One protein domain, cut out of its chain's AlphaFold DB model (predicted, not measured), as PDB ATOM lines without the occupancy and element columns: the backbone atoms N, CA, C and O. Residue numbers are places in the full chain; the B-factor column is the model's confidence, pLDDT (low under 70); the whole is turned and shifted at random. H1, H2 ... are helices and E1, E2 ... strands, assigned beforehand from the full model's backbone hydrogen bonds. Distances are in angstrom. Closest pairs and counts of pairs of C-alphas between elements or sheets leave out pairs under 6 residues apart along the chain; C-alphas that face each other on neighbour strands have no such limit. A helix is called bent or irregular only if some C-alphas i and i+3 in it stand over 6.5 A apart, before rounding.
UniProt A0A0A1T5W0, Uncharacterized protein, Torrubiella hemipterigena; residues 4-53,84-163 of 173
ATOM      1  N   SER A   4       5.843 -91.027   9.886       97.62
ATOM      2  CA  SER A   4       7.006 -90.971  10.784       97.62
ATOM      3  C   SER A   4       7.935 -92.167  10.604       97.62
ATOM      4  O   SER A   4       9.110 -91.978  10.297       97.62
ATOM      5  N   ALA A   5       7.405 -93.391  10.682       98.06
ATOM      6  CA  ALA A   5       8.191 -94.612  10.527       98.06
ATOM      7  C   ALA A   5       8.864 -94.698   9.147       98.06
ATOM      8  O   ALA A   5      10.013 -95.125   9.038       98.06
ATOM      9  N   PHE A   6       8.173 -94.266   8.086       97.88
ATOM     10  CA  PHE A   6       8.731 -94.248   6.735       97.88
ATOM     11  C   PHE A   6       9.935 -93.307   6.613       97.88
ATOM     12  O   PHE A   6      10.976 -93.697   6.076       97.88
ATOM     13  N   PHE A   7       9.799 -92.066   7.086       97.88
ATOM     14  CA  PHE A   7      10.874 -91.081   6.997       97.88
ATOM     15  C   PHE A   7      12.018 -91.406   7.953       97.88
ATOM     16  O   PHE A   7      13.169 -91.358   7.529       97.88
ATOM     17  N   GLN A   8      11.718 -91.825   9.185       98.19
ATOM     18  CA  GLN A   8      12.720 -92.247  10.161       98.19
ATOM     19  C   GLN A   8      13.618 -93.345   9.584       98.19
ATOM     20  O   GLN A   8      14.833 -93.183   9.555       98.19
ATOM     21  N   HIS A   9      13.031 -94.400   9.012       97.94
ATOM     22  CA  HIS A   9      13.792 -95.489   8.391       97.94
ATOM     23  C   HIS A   9      14.722 -95.004   7.268       97.94
ATOM     24  O   HIS A   9      15.832 -95.511   7.088       97.94
ATOM     25  N   ARG A  10      14.295 -94.008   6.481       97.25
ATOM     26  CA  ARG A  10      15.140 -93.422   5.427       97.25
ATOM     27  C   ARG A  10      16.290 -92.599   5.997       97.25
ATOM     28  O   ARG A  10      17.404 -92.722   5.490       97.25
ATOM     29  N   ILE A  11      16.040 -91.812   7.038       98.12
ATOM     30  CA  ILE A  11      17.074 -91.012   7.698       98.12
ATOM     31  C   ILE A  11      18.074 -91.925   8.425       98.12
ATOM     32  O   ILE A  11      19.280 -91.732   8.313       98.12
ATOM     33  N   GLU A  12      17.620 -92.998   9.072       98.06
ATOM     34  CA  GLU A  12      18.494 -94.001   9.700       98.06
ATOM     35  C   GLU A  12      19.392 -94.710   8.675       98.06
ATOM     36  O   GLU A  12      20.587 -94.902   8.907       98.06
ATOM     37  N   ARG A  13      18.860 -95.039   7.490       97.12
ATOM     38  CA  ARG A  13      19.682 -95.540   6.374       97.12
ATOM     39  C   ARG A  13      20.697 -94.508   5.901       97.12
ATOM     40  O   ARG A  13      21.811 -94.873   5.531       97.12
ATOM     41  N   GLN A  14      20.323 -93.233   5.876       96.50
ATOM     42  CA  GLN A  14      21.238 -92.153   5.531       96.50
ATOM     43  C   GLN A  14      22.369 -92.044   6.564       96.50
ATOM     44  O   GLN A  14      23.530 -92.014   6.167       96.50
ATOM     45  N   LEU A  15      22.056 -92.110   7.861       97.62
ATOM     46  CA  LEU A  15      23.030 -92.146   8.953       97.62
ATOM     47  C   LEU A  15      23.997 -93.333   8.833       97.62
ATOM     48  O   LEU A  15      25.204 -93.155   8.974       97.62
ATOM     49  N   ALA A  16      23.498 -94.533   8.517       97.62
ATOM     50  CA  ALA A  16      24.355 -95.696   8.273       97.62
ATOM     51  C   ALA A  16      25.357 -95.428   7.134       97.62
ATOM     52  O   ALA A  16      26.556 -95.641   7.289       97.62
ATOM     53  N   ARG A  17      24.894 -94.836   6.026       97.00
ATOM     54  CA  ARG A  17      25.764 -94.447   4.903       97.00
ATOM     55  C   ARG A  17      26.784 -93.368   5.276       97.00
ATOM     56  O   ARG A  17      27.869 -93.354   4.698       97.00
ATOM     57  N   VAL A  18      26.457 -92.454   6.196       96.75
ATOM     58  CA  VAL A  18      27.424 -91.478   6.734       96.75
ATOM     59  C   VAL A  18      28.527 -92.201   7.506       96.75
ATOM     60  O   VAL A  18      29.702 -91.961   7.235       96.75
ATOM     61  N   ARG A  19      28.163 -93.125   8.405       97.12
ATOM     62  CA  ARG A  19      29.111 -93.930   9.198       97.12
ATOM     63  C   ARG A  19      30.040 -94.774   8.333       97.12
ATOM     64  O   ARG A  19      31.227 -94.873   8.626       97.12
ATOM     65  N   ASP A  20      29.518 -95.292   7.228       97.00
ATOM     66  CA  ASP A  20      30.282 -96.067   6.248       97.00
ATOM     67  C   ASP A  20      31.141 -95.191   5.309       97.00
ATOM     68  O   ASP A  20      31.761 -95.698   4.374       97.00
ATOM     69  N   GLY A  21      31.155 -93.864   5.490       94.62
ATOM     70  CA  GLY A  21      31.917 -92.932   4.652       94.62
ATOM     71  C   GLY A  21      31.353 -92.732   3.237       94.62
ATOM     72  O   GLY A  21      32.009 -92.141   2.381       94.62
ATOM     73  N   GLN A  22      30.125 -93.185   2.968       95.12
ATOM     74  CA  GLN A  22      29.495 -93.142   1.640       95.12
ATOM     75  C   GLN A  22      28.832 -91.793   1.317       95.12
ATOM     76  O   GLN A  22      28.371 -91.568   0.194       95.12
ATOM     77  N   LEU A  23      28.762 -90.880   2.291       93.25
ATOM     78  CA  LEU A  23      28.193 -89.540   2.144       93.25
ATOM     79  C   LEU A  23      29.223 -88.464   2.527       93.25
ATOM     80  O   LEU A  23      29.067 -87.787   3.539       93.25
ATOM     81  N   PRO A  24      30.278 -88.255   1.714       91.50
ATOM     82  CA  PRO A  24      31.351 -87.331   2.073       91.50
ATOM     83  C   PRO A  24      30.845 -85.889   2.183       91.50
ATOM     84  O   PRO A  24      30.157 -85.401   1.279       91.50
ATOM     85  N   GLY A  25      31.225 -85.202   3.260       91.31
ATOM     86  CA  GLY A  25      30.800 -83.830   3.553       91.31
ATOM     87  C   GLY A  25      29.458 -83.711   4.282       91.31
ATOM     88  O   GLY A  25      28.949 -82.600   4.369       91.31
ATOM     89  N   ILE A  26      28.910 -84.831   4.758       95.44
ATOM     90  CA  ILE A  26      27.817 -84.919   5.733       95.44
ATOM     91  C   ILE A  26      28.392 -85.564   6.997       95.44
ATOM     92  O   ILE A  26      29.201 -86.488   6.887       95.44
ATOM     93  N   ILE A  27      27.983 -85.097   8.174       96.06
ATOM     94  CA  ILE A  27      28.368 -85.683   9.465       96.06
ATOM     95  C   ILE A  27      27.160 -86.314  10.163       96.06
ATOM     96  O   ILE A  27      26.019 -85.979   9.862       96.06
ATOM     97  N   GLU A  28      27.388 -87.222  11.121       97.62
ATOM     98  CA  GLU A  28      26.288 -87.903  11.834       97.62
ATOM     99  C   GLU A  28      25.319 -86.916  12.494       97.62
ATOM    100  O   GLU A  28      24.110 -87.147  12.495       97.62
ATOM    101  N   LYS A  29      25.848 -85.795  13.002       97.06
ATOM    102  CA  LYS A  29      25.049 -84.725  13.604       97.06
ATOM    103  C   LYS A  29      23.971 -84.205  12.649       97.06
ATOM    104  O   LYS A  29      22.854 -83.990  13.093       97.06
ATOM    105  N   ASP A  30      24.264 -84.083  11.354       96.38
ATOM    106  CA  ASP A  30      23.296 -83.589  10.369       96.38
ATOM    107  C   ASP A  30      22.070 -84.513  10.294       96.38
ATOM    108  O   ASP A  30      20.935 -84.047  10.235       96.38
ATOM    109  N   CYS A  31      22.287 -85.832  10.350       97.12
ATOM    110  CA  CYS A  31      21.210 -86.821  10.367       97.12
ATOM    111  C   CYS A  31      20.458 -86.841  11.706       97.12
ATOM    112  O   CYS A  31      19.241 -87.018  11.714       97.12
ATOM    113  N   PHE A  32      21.153 -86.660  12.835       97.75
ATOM    114  CA  PHE A  32      20.501 -86.569  14.146       97.75
ATOM    115  C   PHE A  32      19.610 -85.329  14.257       97.75
ATOM    116  O   PHE A  32      18.447 -85.458  14.632       97.75
ATOM    117  N   ASP A  33      20.104 -84.165  13.838       96.62
ATOM    118  CA  ASP A  33      19.317 -82.930  13.794       96.62
ATOM    119  C   ASP A  33      18.076 -83.110  12.895       96.62
ATOM    120  O   ASP A  33      16.965 -82.711  13.255       96.62
ATOM    121  N   GLN A  34      18.227 -83.783  11.744       96.06
ATOM    122  CA  GLN A  34      17.101 -84.109  10.868       96.06
ATOM    123  C   GLN A  34      16.062 -84.997  11.573       96.06
ATOM    124  O   GLN A  34      14.865 -84.722  11.464       96.06
ATOM    125  N   LEU A  35      16.488 -86.036  12.304       96.94
ATOM    126  CA  LEU A  35      15.594 -86.916  13.072       96.94
ATOM    127  C   LEU A  35      14.823 -86.149  14.152       96.94
ATOM    128  O   LEU A  35      13.607 -86.308  14.259       96.94
ATOM    129  N   GLU A  36      15.499 -85.285  14.910       95.75
ATOM    130  CA  GLU A  36      14.879 -84.482  15.974       95.75
ATOM    131  C   GLU A  36      13.771 -83.555  15.449       95.75
ATOM    132  O   GLU A  36      12.790 -83.263  16.142       95.75
ATOM    133  N   LEU A  37      13.899 -83.102  14.201       95.62
ATOM    134  CA  LEU A  37      12.935 -82.215  13.556       95.62
ATOM    135  C   LEU A  37      11.750 -82.949  12.926       95.62
ATOM    136  O   LEU A  37      10.721 -82.317  12.678       95.62
ATOM    137  N   LEU A  38      11.846 -84.262  12.700       95.69
ATOM    138  CA  LEU A  38      10.866 -85.018  11.917       95.69
ATOM    139  C   LEU A  38       9.437 -84.862  12.444       95.69
ATOM    140  O   LEU A  38       8.516 -84.557  11.686       95.69
ATOM    141  N   HIS A  39       9.254 -85.015  13.754       93.81
ATOM    142  CA  HIS A  39       7.938 -84.901  14.386       93.81
ATOM    143  C   HIS A  39       7.366 -83.486  14.256       93.81
ATOM    144  O   HIS A  39       6.170 -83.321  14.027       93.81
ATOM    145  N   LYS A  40       8.216 -82.456  14.346       92.31
ATOM    146  CA  LYS A  40       7.802 -81.055  14.185       92.31
ATOM    147  C   LYS A  40       7.405 -80.753  12.741       92.31
ATOM    148  O   LYS A  40       6.433 -80.040  12.516       92.31
ATOM    149  N   VAL A  41       8.131 -81.315  11.772       92.69
ATOM    150  CA  VAL A  41       7.837 -81.167  10.339       92.69
ATOM    151  C   VAL A  41       6.533 -81.858   9.958       92.69
ATOM    152  O   VAL A  41       5.738 -81.285   9.211       92.69
ATOM    153  N   LEU A  42       6.309 -83.072  10.466       92.50
ATOM    154  CA  LEU A  42       5.085 -83.829  10.209       92.50
ATOM    155  C   LEU A  42       3.876 -83.256  10.959       92.50
ATOM    156  O   LEU A  42       2.753 -83.334  10.465       92.50
ATOM    157  N   GLY A  43       4.096 -82.670  12.138       91.50
ATOM    158  CA  GLY A  43       3.041 -82.094  12.961       91.50
ATOM    159  C   GLY A  43       1.951 -83.120  13.270       91.50
ATOM    160  O   GLY A  43       2.221 -84.207  13.776       91.50
ATOM    161  N   GLN A  44       0.705 -82.785  12.936       91.19
ATOM    162  CA  GLN A  44      -0.450 -83.659  13.168       91.19
ATOM    163  C   GLN A  44      -0.468 -84.911  12.273       91.19
ATOM    164  O   GLN A  44      -1.210 -85.843  12.561       91.19
ATOM    165  N   ASP A  45       0.334 -84.960  11.205       92.44
ATOM    166  CA  ASP A  45       0.392 -86.102  10.285       92.44
ATOM    167  C   ASP A  45       1.488 -87.116  10.639       92.44
ATOM    168  O   ASP A  45       1.809 -87.981   9.824       92.44
ATOM    169  N   VAL A  46       2.071 -87.032  11.838       94.62
ATOM    170  CA  VAL A  46       3.143 -87.936  12.284       94.62
ATOM    171  C   VAL A  46       2.751 -89.415  12.137       94.62
ATOM    172  O   VAL A  46       3.507 -90.197  11.559       94.62
ATOM    173  N   ASP A  47       1.528 -89.766  12.536       97.44
ATOM    174  CA  ASP A  47       0.994 -91.131  12.474       97.44
ATOM    175  C   ASP A  47       0.101 -91.377  11.251       97.44
ATOM    176  O   ASP A  47      -0.552 -92.416  11.146       97.44
ATOM    177  N   ASN A  48       0.074 -90.442  10.295       95.56
ATOM    178  CA  ASN A  48      -0.734 -90.578   9.091       95.56
ATOM    179  C   ASN A  48      -0.270 -91.801   8.277       95.56
ATOM    180  O   ASN A  48       0.925 -92.012   8.055       95.56
ATOM    181  N   THR A  49      -1.224 -92.622   7.841       96.94
ATOM    182  CA  THR A  49      -0.988 -93.850   7.070       96.94
ATOM    183  C   THR A  49      -1.392 -93.724   5.605       96.94
ATOM    184  O   THR A  49      -1.427 -94.732   4.903       96.94
ATOM    185  N   LEU A  50      -1.727 -92.522   5.134       96.38
ATOM    186  CA  LEU A  50      -2.030 -92.256   3.734       96.38
ATOM    187  C   LEU A  50      -0.737 -92.126   2.929       96.38
ATOM    188  O   LEU A  50       0.190 -91.390   3.283       96.38
ATOM    189  N   PHE A  51      -0.709 -92.829   1.802       96.12
ATOM    190  CA  PHE A  51       0.384 -92.819   0.843       96.12
ATOM    191  C   PHE A  51      -0.169 -92.533  -0.547       96.12
ATOM    192  O   PHE A  51      -1.294 -92.911  -0.868       96.12
ATOM    193  N   ALA A  52       0.646 -91.902  -1.380       95.56
ATOM    194  CA  ALA A  52       0.338 -91.651  -2.777       95.56
ATOM    195  C   ALA A  52       1.532 -92.030  -3.656       95.56
ATOM    196  O   ALA A  52       2.661 -92.177  -3.175       95.56
ATOM    197  N   LEU A  53       1.271 -92.207  -4.951       94.94
ATOM    198  CA  LEU A  53       2.329 -92.320  -5.945       94.94
ATOM    199  C   LEU A  53       2.944 -90.933  -6.159       94.94
ATOM    200  O   LEU A  53       2.293 -90.040  -6.692       94.94
ATOM    201  N   PRO A  84       4.573 -91.220   1.732       96.31
ATOM    202  CA  PRO A  84       3.572 -90.576   2.566       96.31
ATOM    203  C   PRO A  84       3.023 -89.329   1.877       96.31
ATOM    204  O   PRO A  84       3.769 -88.587   1.229       96.31
ATOM    205  N   VAL A  85       1.731 -89.058   2.061       94.88
ATOM    206  CA  VAL A  85       1.088 -87.873   1.462       94.88
ATOM    207  C   VAL A  85       1.800 -86.569   1.831       94.88
ATOM    208  O   VAL A  85       1.834 -85.655   1.018       94.88
ATOM    209  N   ALA A  86       2.464 -86.517   2.990       91.75
ATOM    210  CA  ALA A  86       3.276 -85.382   3.421       91.75
ATOM    211  C   ALA A  86       4.387 -84.984   2.431       91.75
ATOM    212  O   ALA A  86       4.649 -83.797   2.247       91.75
ATOM    213  N   SER A  87       5.023 -85.957   1.767       91.31
ATOM    214  CA  SER A  87       6.026 -85.679   0.731       91.31
ATOM    215  C   SER A  87       5.444 -85.668  -0.679       91.31
ATOM    216  O   SER A  87       5.932 -84.911  -1.515       91.31
ATOM    217  N   ALA A  88       4.431 -86.496  -0.951       93.06
ATOM    218  CA  ALA A  88       3.834 -86.613  -2.283       93.06
ATOM    219  C   ALA A  88       2.967 -85.396  -2.654       93.06
ATOM    220  O   ALA A  88       2.865 -85.043  -3.822       93.06
ATOM    221  N   ALA A  89       2.371 -84.731  -1.661       92.38
ATOM    222  CA  ALA A  89       1.523 -83.558  -1.855       92.38
ATOM    223  C   ALA A  89       2.302 -82.229  -1.848       92.38
ATOM    224  O   ALA A  89       1.685 -81.167  -1.814       92.38
ATOM    225  N   ARG A  90       3.644 -82.258  -1.859       89.88
ATOM    226  CA  ARG A  90       4.485 -81.049  -1.916       89.88
ATOM    227  C   ARG A  90       4.239 -80.256  -3.201       89.88
ATOM    228  O   ARG A  90       3.707 -80.779  -4.179       89.88
ATOM    229  N   LEU A  91       4.674 -78.996  -3.208       89.19
ATOM    230  CA  LEU A  91       4.745 -78.214  -4.440       89.19
ATOM    231  C   LEU A  91       5.589 -78.974  -5.486       89.19
ATOM    232  O   LEU A  91       6.579 -79.607  -5.110       89.19
ATOM    233  N   PRO A  92       5.256 -78.906  -6.783       87.38
ATOM    234  CA  PRO A  92       6.151 -79.343  -7.848       87.38
ATOM    235  C   PRO A  92       7.526 -78.676  -7.736       87.38
ATOM    236  O   PRO A  92       7.613 -77.497  -7.399       87.38
ATOM    237  N   GLY A  93       8.598 -79.403  -8.071       82.44
ATOM    238  CA  GLY A  93       9.978 -78.921  -7.912       82.44
ATOM    239  C   GLY A  93      10.280 -77.605  -8.637       82.44
ATOM    240  O   GLY A  93      11.096 -76.816  -8.174       82.44
ATOM    241  N   MET A  94       9.584 -77.331  -9.744       84.00
ATOM    242  CA  MET A  94       9.703 -76.068 -10.486       84.00
ATOM    243  C   MET A  94       9.161 -74.842  -9.734       84.00
ATOM    244  O   MET A  94       9.476 -73.724 -10.117       84.00
ATOM    245  N   LEU A  95       8.370 -75.049  -8.677       87.19
ATOM    246  CA  LEU A  95       7.816 -73.992  -7.829       87.19
ATOM    247  C   LEU A  95       8.597 -73.827  -6.515       87.19
ATOM    248  O   LEU A  95       8.157 -73.111  -5.617       87.19
ATOM    249  N   TRP A  96       9.733 -74.504  -6.339       83.81
ATOM    250  CA  TRP A  96      10.562 -74.353  -5.139       83.81
ATOM    251  C   TRP A  96      11.431 -73.093  -5.249       83.81
ATOM    252  O   TRP A  96      11.756 -72.664  -6.356       83.81
ATOM    253  N   SER A  97      11.822 -72.489  -4.117       69.38
ATOM    254  CA  SER A  97      12.981 -71.586  -4.151       69.38
ATOM    255  C   SER A  97      14.176 -72.408  -4.632       69.38
ATOM    256  O   SER A  97      14.298 -73.588  -4.292       69.38
ATOM    257  N   LYS A  98      14.972 -71.836  -5.538       65.62
ATOM    258  CA  LYS A  98      16.011 -72.565  -6.281       65.62
ATOM    259  C   LYS A  98      16.948 -73.322  -5.329       65.62
ATOM    260  O   LYS A  98      17.133 -72.897  -4.207       65.62
ATOM    261  N   GLU A  99      17.446 -74.466  -5.814       62.72
ATOM    262  CA  GLU A  99      18.485 -75.446  -5.397       62.72
ATOM    263  C   GLU A  99      19.129 -75.476  -3.980       62.72
ATOM    264  O   GLU A  99      19.880 -76.411  -3.691       62.72
ATOM    265  N   SER A 100      18.861 -74.537  -3.074       69.56
ATOM    266  CA  SER A 100      19.541 -74.332  -1.800       69.56
ATOM    267  C   SER A 100      18.586 -73.807  -0.719       69.56
ATOM    268  O   SER A 100      17.744 -72.953  -0.967       69.56
ATOM    269  N   ALA A 101      18.781 -74.248   0.526       75.06
ATOM    270  CA  ALA A 101      18.084 -73.738   1.708       75.06
ATOM    271  C   ALA A 101      18.378 -72.252   2.007       75.06
ATOM    272  O   ALA A 101      17.716 -71.640   2.839       75.06
ATOM    273  N   HIS A 102      19.376 -71.667   1.342       72.81
ATOM    274  CA  HIS A 102      19.701 -70.241   1.442       72.81
ATOM    275  C   HIS A 102      18.792 -69.355   0.579       72.81
ATOM    276  O   HIS A 102      18.735 -68.147   0.803       72.81
ATOM    277  N   ASP A 103      18.091 -69.931  -0.398       78.81
ATOM    278  CA  ASP A 103      17.392 -69.155  -1.413       78.81
ATOM    279  C   ASP A 103      16.005 -68.724  -0.921       78.81
ATOM    280  O   ASP A 103      15.194 -69.520  -0.431       78.81
ATOM    281  N   ILE A 104      15.727 -67.432  -1.089       80.31
ATOM    282  CA  ILE A 104      14.418 -66.831  -0.839       80.31
ATOM    283  C   ILE A 104      13.610 -66.911  -2.143       80.31
ATOM    284  O   ILE A 104      14.140 -66.542  -3.197       80.31
ATOM    285  N   PRO A 105      12.343 -67.370  -2.118       82.75
ATOM    286  CA  PRO A 105      11.482 -67.330  -3.298       82.75
ATOM    287  C   PRO A 105      11.377 -65.906  -3.868       82.75
ATOM    288  O   PRO A 105      11.145 -64.952  -3.122       82.75
ATOM    289  N   SER A 106      11.523 -65.746  -5.188       86.31
ATOM    290  CA  SER A 106      11.296 -64.446  -5.832       86.31
ATOM    291  C   SER A 106       9.806 -64.087  -5.828       86.31
ATOM    292  O   SER A 106       8.951 -64.947  -5.599       86.31
ATOM    293  N   GLN A 107       9.467 -62.824  -6.105       87.44
ATOM    294  CA  GLN A 107       8.060 -62.411  -6.190       87.44
ATOM    295  C   GLN A 107       7.308 -63.158  -7.298       87.44
ATOM    296  O   GLN A 107       6.149 -63.517  -7.105       87.44
ATOM    297  N   GLU A 108       7.983 -63.463  -8.407       89.88
ATOM    298  CA  GLU A 108       7.451 -64.284  -9.496       89.88
ATOM    299  C   GLU A 108       7.160 -65.705  -9.009       89.88
ATOM    300  O   GLU A 108       6.037 -66.171  -9.146       89.88
ATOM    301  N   THR A 109       8.107 -66.360  -8.323       87.12
ATOM    302  CA  THR A 109       7.876 -67.700  -7.750       87.12
ATOM    303  C   THR A 109       6.723 -67.703  -6.745       87.12
ATOM    304  O   THR A 109       5.938 -68.648  -6.695       87.12
ATOM    305  N   LEU A 110       6.597 -66.653  -5.928       87.94
ATOM    306  CA  LEU A 110       5.479 -66.518  -4.993       87.94
ATOM    307  C   LEU A 110       4.139 -66.341  -5.717       87.94
ATOM    308  O   LEU A 110       3.136 -66.868  -5.238       87.94
ATOM    309  N   GLN A 111       4.111 -65.624  -6.844       90.69
ATOM    310  CA  GLN A 111       2.915 -65.503  -7.674       90.69
ATOM    311  C   GLN A 111       2.568 -66.835  -8.346       90.69
ATOM    312  O   GLN A 111       1.442 -67.293  -8.191       90.69
ATOM    313  N   ASP A 112       3.538 -67.516  -8.958       90.88
ATOM    314  CA  ASP A 112       3.327 -68.817  -9.608       90.88
ATOM    315  C   ASP A 112       2.769 -69.861  -8.629       90.88
ATOM    316  O   ASP A 112       1.901 -70.663  -8.968       90.88
ATOM    317  N   ARG A 113       3.235 -69.844  -7.373       90.38
ATOM    318  CA  ARG A 113       2.690 -70.699  -6.306       90.38
ATOM    319  C   ARG A 113       1.239 -70.369  -5.980       90.38
ATOM    320  O   ARG A 113       0.462 -71.298  -5.765       90.38
ATOM    321  N   ARG A 114       0.879 -69.082  -5.912       90.75
ATOM    322  CA  ARG A 114      -0.512 -68.660  -5.684       90.75
ATOM    323  C   ARG A 114      -1.400 -69.149  -6.820       90.75
ATOM    324  O   ARG A 114      -2.362 -69.860  -6.548       90.75
ATOM    325  N   ASP A 115      -1.008 -68.877  -8.060       92.75
ATOM    326  CA  ASP A 115      -1.753 -69.278  -9.256       92.75
ATOM    327  C   ASP A 115      -1.911 -70.807  -9.320       92.75
ATOM    328  O   ASP A 115      -2.994 -71.330  -9.602       92.75
ATOM    329  N   TYR A 116      -0.853 -71.550  -8.974       91.81
ATOM    330  CA  TYR A 116      -0.893 -73.007  -8.892       91.81
ATOM    331  C   TYR A 116      -1.907 -73.502  -7.857       91.81
ATOM    332  O   TYR A 116      -2.736 -74.349  -8.184       91.81
ATOM    333  N   VAL A 117      -1.878 -72.978  -6.628       91.31
ATOM    334  CA  VAL A 117      -2.832 -73.361  -5.572       91.31
ATOM    335  C   VAL A 117      -4.267 -72.987  -5.953       91.31
ATOM    336  O   VAL A 117      -5.189 -73.779  -5.739       91.31
ATOM    337  N   GLU A 118      -4.469 -71.809  -6.544       92.50
ATOM    338  CA  GLU A 118      -5.780 -71.335  -6.997       92.50
ATOM    339  C   GLU A 118      -6.369 -72.224  -8.098       92.50
ATOM    340  O   GLU A 118      -7.570 -72.505  -8.069       92.50
ATOM    341  N   SER A 119      -5.535 -72.761  -8.997       92.38
ATOM    342  CA  SER A 119      -5.974 -73.624 -10.107       92.38
ATOM    343  C   SER A 119      -6.753 -74.873  -9.671       92.38
ATOM    344  O   SER A 119      -7.567 -75.402 -10.434       92.38
ATOM    345  N   TYR A 120      -6.546 -75.340  -8.436       92.06
ATOM    346  CA  TYR A 120      -7.257 -76.485  -7.869       92.06
ATOM    347  C   TYR A 120      -8.013 -76.150  -6.573       92.06
ATOM    348  O   TYR A 120      -8.528 -77.049  -5.905       92.06
ATOM    349  N   ALA A 121      -8.142 -74.867  -6.214       89.62
ATOM    350  CA  ALA A 121      -8.783 -74.439  -4.970       89.62
ATOM    351  C   ALA A 121     -10.269 -74.822  -4.889       89.62
ATOM    352  O   ALA A 121     -10.746 -75.195  -3.820       89.62
ATOM    353  N   SER A 122     -10.982 -74.788  -6.018       90.19
ATOM    354  CA  SER A 122     -12.399 -75.167  -6.110       90.19
ATOM    355  C   SER A 122     -12.636 -76.679  -6.179       90.19
ATOM    356  O   SER A 122     -13.784 -77.120  -6.140       90.19
ATOM    357  N   GLN A 123     -11.577 -77.488  -6.285       92.19
ATOM    358  CA  GLN A 123     -11.710 -78.940  -6.341       92.19
ATOM    359  C   GLN A 123     -11.971 -79.510  -4.941       92.19
ATOM    360  O   GLN A 123     -11.162 -79.322  -4.023       92.19
ATOM    361  N   ASP A 124     -13.059 -80.270  -4.809       88.81
ATOM    362  CA  ASP A 124     -13.452 -80.977  -3.579       88.81
ATOM    363  C   ASP A 124     -12.901 -82.417  -3.505       88.81
ATOM    364  O   ASP A 124     -13.383 -83.282  -2.780       88.81
ATOM    365  N   ALA A 125     -11.864 -82.714  -4.289       92.12
ATOM    366  CA  ALA A 125     -11.194 -84.003  -4.215       92.12
ATOM    367  C   ALA A 125     -10.345 -84.103  -2.936       92.12
ATOM    368  O   ALA A 125      -9.666 -83.151  -2.547       92.12
ATOM    369  N   GLU A 126     -10.293 -85.290  -2.325       91.06
ATOM    370  CA  GLU A 126      -9.428 -85.569  -1.166       91.06
ATOM    371  C   GLU A 126      -7.959 -85.202  -1.446       91.06
ATOM    372  O   GLU A 126      -7.305 -84.556  -0.627       91.06
ATOM    373  N   ALA A 127      -7.466 -85.521  -2.647       89.62
ATOM    374  CA  ALA A 127      -6.124 -85.151  -3.089       89.62
ATOM    375  C   ALA A 127      -5.902 -83.629  -3.071       89.62
ATOM    376  O   ALA A 127      -4.874 -83.165  -2.582       89.62
ATOM    377  N   ALA A 128      -6.883 -82.848  -3.530       92.19
ATOM    378  CA  ALA A 128      -6.807 -81.390  -3.532       92.19
ATOM    379  C   ALA A 128      -6.788 -80.825  -2.100       92.19
ATOM    380  O   ALA A 128      -6.015 -79.914  -1.805       92.19
ATOM    381  N   ASN A 129      -7.565 -81.409  -1.180       91.38
ATOM    382  CA  ASN A 129      -7.535 -81.054   0.243       91.38
ATOM    383  C   ASN A 129      -6.161 -81.331   0.881       91.38
ATOM    384  O   ASN A 129      -5.625 -80.480   1.597       91.38
ATOM    385  N   LEU A 130      -5.559 -82.487   0.587       91.44
ATOM    386  CA  LEU A 130      -4.221 -82.845   1.068       91.44
ATOM    387  C   LEU A 130      -3.136 -81.930   0.487       91.44
ATOM    388  O   LEU A 130      -2.280 -81.452   1.231       91.44
ATOM    389  N   MET A 131      -3.192 -81.636  -0.814       93.00
ATOM    390  CA  MET A 131      -2.286 -80.687  -1.469       93.00
ATOM    391  C   MET A 131      -2.380 -79.306  -0.827       93.00
ATOM    392  O   MET A 131      -1.360 -78.785  -0.387       93.00
ATOM    393  N   ARG A 132      -3.588 -78.756  -0.642       91.00
ATOM    394  CA  ARG A 132      -3.767 -77.472   0.055       91.00
ATOM    395  C   ARG A 132      -3.134 -77.488   1.444       91.00
ATOM    396  O   ARG A 132      -2.442 -76.542   1.792       91.00
ATOM    397  N   LYS A 133      -3.316 -78.556   2.228       89.62
ATOM    398  CA  LYS A 133      -2.740 -78.674   3.581       89.62
ATOM    399  C   LYS A 133      -1.205 -78.606   3.595       89.62
ATOM    400  O   LYS A 133      -0.628 -78.049   4.529       89.62
ATOM    401  N   TRP A 134      -0.550 -79.207   2.605       90.25
ATOM    402  CA  TRP A 134       0.914 -79.311   2.554       90.25
ATOM    403  C   TRP A 134       1.593 -78.194   1.766       90.25
ATOM    404  O   TRP A 134       2.763 -77.906   2.017       90.25
ATOM    405  N   GLN A 135       0.867 -77.557   0.850       90.56
ATOM    406  CA  GLN A 135       1.373 -76.485  -0.005       90.56
ATOM    407  C   GLN A 135       1.030 -75.097   0.538       90.56
ATOM    408  O   GLN A 135       1.801 -74.165   0.328       90.56
ATOM    409  N   ASN A 136      -0.068 -74.962   1.291       78.38
ATOM    410  CA  ASN A 136      -0.390 -73.728   1.998       78.38
ATOM    411  C   ASN A 136       0.185 -73.752   3.412       78.38
ATOM    412  O   ASN A 136      -0.046 -74.672   4.196       78.38
ATOM    413  N   GLY A 137       0.900 -72.691   3.773       71.44
ATOM    414  CA  GLY A 137       1.339 -72.456   5.142       71.44
ATOM    415  C   GLY A 137       2.697 -71.779   5.214       71.44
ATOM    416  O   GLY A 137       3.513 -71.886   4.304       71.44
ATOM    417  N   LYS A 138       2.954 -71.128   6.351       70.62
ATOM    418  CA  LYS A 138       4.196 -70.378   6.606       70.62
ATOM    419  C   LYS A 138       5.464 -71.232   6.493       70.62
ATOM    420  O   LYS A 138       6.521 -70.714   6.182       70.62
ATOM    421  N   ASN A 139       5.341 -72.547   6.684       80.31
ATOM    422  CA  ASN A 139       6.492 -73.446   6.760       80.31
ATOM    423  C   ASN A 139       6.715 -74.241   5.465       80.31
ATOM    424  O   ASN A 139       7.534 -75.157   5.477       80.31
ATOM    425  N   VAL A 140       5.984 -73.975   4.373       85.00
ATOM    426  CA  VAL A 140       6.148 -74.738   3.116       85.00
ATOM    427  C   VAL A 140       7.585 -74.657   2.599       85.00
ATOM    428  O   VAL A 140       8.138 -75.669   2.162       85.00
ATOM    429  N   ASP A 141       8.213 -73.493   2.760       84.88
ATOM    430  CA  ASP A 141       9.596 -73.242   2.367       84.88
ATOM    431  C   ASP A 141      10.600 -74.025   3.211       84.88
ATOM    432  O   ASP A 141      11.656 -74.371   2.702       84.88
ATOM    433  N   PHE A 142      10.256 -74.401   4.448       88.38
ATOM    434  CA  PHE A 142      11.073 -75.291   5.281       88.38
ATOM    435  C   PHE A 142      10.803 -76.770   5.003       88.38
ATOM    436  O   PHE A 142      11.723 -77.566   4.815       88.38
ATOM    437  N   ARG A 143       9.524 -77.169   4.977       89.25
ATOM    438  CA  ARG A 143       9.137 -78.583   4.850       89.25
ATOM    439  C   ARG A 143       9.580 -79.163   3.513       89.25
ATOM    440  O   ARG A 143       9.988 -80.320   3.449       89.25
ATOM    441  N   THR A 144       9.521 -78.366   2.452       89.00
ATOM    442  CA  THR A 144       9.888 -78.794   1.102       89.00
ATOM    443  C   THR A 144      11.350 -79.256   1.001       89.00
ATOM    444  O   THR A 144      11.555 -80.432   0.667       89.00
ATOM    445  N   PRO A 145      12.359 -78.421   1.332       89.50
ATOM    446  CA  PRO A 145      13.760 -78.831   1.341       89.50
ATOM    447  C   PRO A 145      14.082 -79.821   2.468       89.50
ATOM    448  O   PRO A 145      14.962 -80.662   2.297       89.50
ATOM    449  N   TYR A 146      13.344 -79.812   3.587       93.69
ATOM    450  CA  TYR A 146      13.476 -80.857   4.605       93.69
ATOM    451  C   TYR A 146      13.126 -82.247   4.049       93.69
ATOM    452  O   TYR A 146      13.899 -83.187   4.201       93.69
ATOM    453  N   PHE A 147      11.989 -82.409   3.370       92.94
ATOM    454  CA  PHE A 147      11.645 -83.707   2.782       92.94
ATOM    455  C   PHE A 147      12.595 -84.084   1.643       92.94
ATOM    456  O   PHE A 147      12.900 -85.262   1.458       92.94
ATOM    457  N   GLU A 148      13.102 -83.095   0.906       91.12
ATOM    458  CA  GLU A 148      14.090 -83.323  -0.146       91.12
ATOM    459  C   GLU A 148      15.448 -83.774   0.412       91.12
ATOM    460  O   GLU A 148      16.085 -84.651  -0.171       91.12
ATOM    461  N   SER A 149      15.888 -83.264   1.569       93.81
ATOM    462  CA  SER A 149      17.158 -83.678   2.189       93.81
ATOM    463  C   SER A 149      17.189 -85.145   2.622       93.81
ATOM    464  O   SER A 149      18.266 -85.736   2.723       93.81
ATOM    465  N   ILE A 150      16.029 -85.782   2.800       94.69
ATOM    466  CA  ILE A 150      15.934 -87.226   3.072       94.69
ATOM    467  C   ILE A 150      16.374 -88.047   1.844       94.69
ATOM    468  O   ILE A 150      16.914 -89.145   1.987       94.69
ATOM    469  N   ALA A 151      16.173 -87.524   0.629       90.31
ATOM    470  CA  ALA A 151      16.524 -88.196  -0.626       90.31
ATOM    471  C   ALA A 151      17.804 -87.642  -1.283       90.31
ATOM    472  O   ALA A 151      18.505 -88.372  -1.988       90.31
ATOM    473  N   SER A 152      18.138 -86.374  -1.039       90.94
ATOM    474  CA  SER A 152      19.216 -85.651  -1.712       90.94
ATOM    475  C   SER A 152      20.347 -85.286  -0.757       90.94
ATOM    476  O   SER A 152      20.188 -84.478   0.156       90.94
ATOM    477  N   LYS A 153      21.548 -85.811  -1.034       92.38
ATOM    478  CA  LYS A 153      22.781 -85.431  -0.323       92.38
ATOM    479  C   LYS A 153      23.044 -83.923  -0.409       92.38
ATOM    480  O   LYS A 153      23.487 -83.323   0.565       92.38
ATOM    481  N   GLY A 154      22.812 -83.324  -1.581       92.00
ATOM    482  CA  GLY A 154      23.035 -81.894  -1.796       92.00
ATOM    483  C   GLY A 154      22.121 -81.053  -0.912       92.00
ATOM    484  O   GLY A 154      22.595 -80.151  -0.225       92.00
ATOM    485  N   MET A 155      20.838 -81.418  -0.854       92.25
ATOM    486  CA  MET A 155      19.876 -80.713  -0.015       92.25
ATOM    487  C   MET A 155      20.123 -80.949   1.477       92.25
ATOM    488  O   MET A 155      20.012 -80.010   2.254       92.25
ATOM    489  N   LEU A 156      20.536 -82.156   1.888       94.62
ATOM    490  CA  LEU A 156      20.960 -82.402   3.271       94.62
ATOM    491  C   LEU A 156      22.108 -81.486   3.680       94.62
ATOM    492  O   LEU A 156      22.022 -80.821   4.706       94.62
ATOM    493  N   LYS A 157      23.145 -81.399   2.845       93.69
ATOM    494  CA  LYS A 157      24.269 -80.495   3.093       93.69
ATOM    495  C   LYS A 157      23.811 -79.038   3.169       93.69
ATOM    496  O   LYS A 157      24.286 -78.292   4.018       93.69
ATOM    497  N   SER A 158      22.903 -78.633   2.282       92.00
ATOM    498  CA  SER A 158      22.376 -77.269   2.243       92.00
ATOM    499  C   SER A 158      21.588 -76.933   3.517       92.00
ATOM    500  O   SER A 158      21.920 -75.961   4.195       92.00
ATOM    501  N   MET A 159      20.642 -77.789   3.918       92.94
ATOM    502  CA  MET A 159      19.855 -77.641   5.151       92.94
ATOM    503  C   MET A 159      20.729 -77.659   6.414       92.94
ATOM    504  O   MET A 159      20.540 -76.835   7.307       92.94
ATOM    505  N   ALA A 160      21.730 -78.541   6.469       93.12
ATOM    506  CA  ALA A 160      22.691 -78.572   7.568       93.12
ATOM    507  C   ALA A 160      23.536 -77.287   7.631       93.12
ATOM    508  O   ALA A 160      23.790 -76.764   8.714       93.12
ATOM    509  N   SER A 161      23.920 -76.719   6.479       91.81
ATOM    510  CA  SER A 161      24.720 -75.485   6.429       91.81
ATOM    511  C   SER A 161      23.987 -74.243   6.945       91.81
ATOM    512  O   SER A 161      24.642 -73.308   7.400       91.81
ATOM    513  N   VAL A 162      22.649 -74.242   6.909       89.31
ATOM    514  CA  VAL A 162      21.804 -73.205   7.530       89.31
ATOM    515  C   VAL A 162      21.379 -73.571   8.958       89.31
ATOM    516  O   VAL A 162      20.541 -72.899   9.548       89.31
ATOM    517  N   GLY A 163      21.924 -74.650   9.530       89.62
ATOM    518  CA  GLY A 163      21.599 -75.096  10.887       89.62
ATOM    519  C   GLY A 163      20.142 -75.522  11.063       89.62
ATOM    520  O   GLY A 163      19.603 -75.381  12.157       89.62
TER     521      GLY A 163
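What this domain is: This is residues 4 to 53 and 84 to 163 of the 173 residues of an uncharacterized protein of Torrubiella hemipterigena (UniProt A0A0A1T5W0). A long helical hairpin, H1 and H2, forms one side of the domain, and H6 lies near the middle with H7 folded back on it. Beyond H6, H4 and H5 make a looser pair running opposite ways, joined to the rest by few contacts. The printed part has 130 residues, with helices H1 and H2, strand E1, then helices H3 to H7, and is mostly helix. It is compact, with a radius of gyration of the C-alphas of 15.4 A and spans of 49 by 34 by 22 A.

Where its parts are: H2, residues 28 to 45, is 26.0 A long, kinks by 28 degrees near residue 39, and is irregular, with C-alphas 41 and 44 9.1 A apart. H1, residues 4 to 19, is 22.4 A long and begins at C-alpha 4 (7.006, -90.971, 10.784). E1 is residues 51 to 53, H3 85 to 88, H4 107 to 119 at 18.4 A, H5 126 to 135, H6 140 to 149, and H7 153 to 161, ending at C-alpha 161 (24.720, -75.485, 6.429).

How they stand to each other: H2 touches H1 in a hairpin, at a shallow tilt of 7 degrees, closest at C-alphas Leu 15 and Cys 31, 5.8 A. With residue 30 alone, H2 only just touches H7, with 3 pairs of C-alphas within 8 A, closest at Asp 30 and Ala 160, 5.8 A. H6 touches H7 at a steep tilt of 53 degrees, closest at C-alphas Ser 149 and Leu 156, 4.2 A. H4 and H5 are close but not clearly touching, closest at C-alphas Val 117 and Arg 132, 7.0 A. The closest C-alphas of E1 and H3, Phe 51 and Val 85, are 5.0 A apart; E1 pairs with no named strand. Each O i to N i+4 pair is within hydrogen-bond range in H1, H4, H5 and H7, against 10 of 14 in H2 and 5 of 6 in H6; H3 is too short for one.

The domain as a whole: The farthest C-alphas, Asp 20 and Ser 122, are 49.1 A apart. Residues 54 to 83 are not printed, a gap of 8.8 A between C-alphas 53 and 84. The link H3 to H4 is long; pLDDT is under 70 at residues 97 to 100.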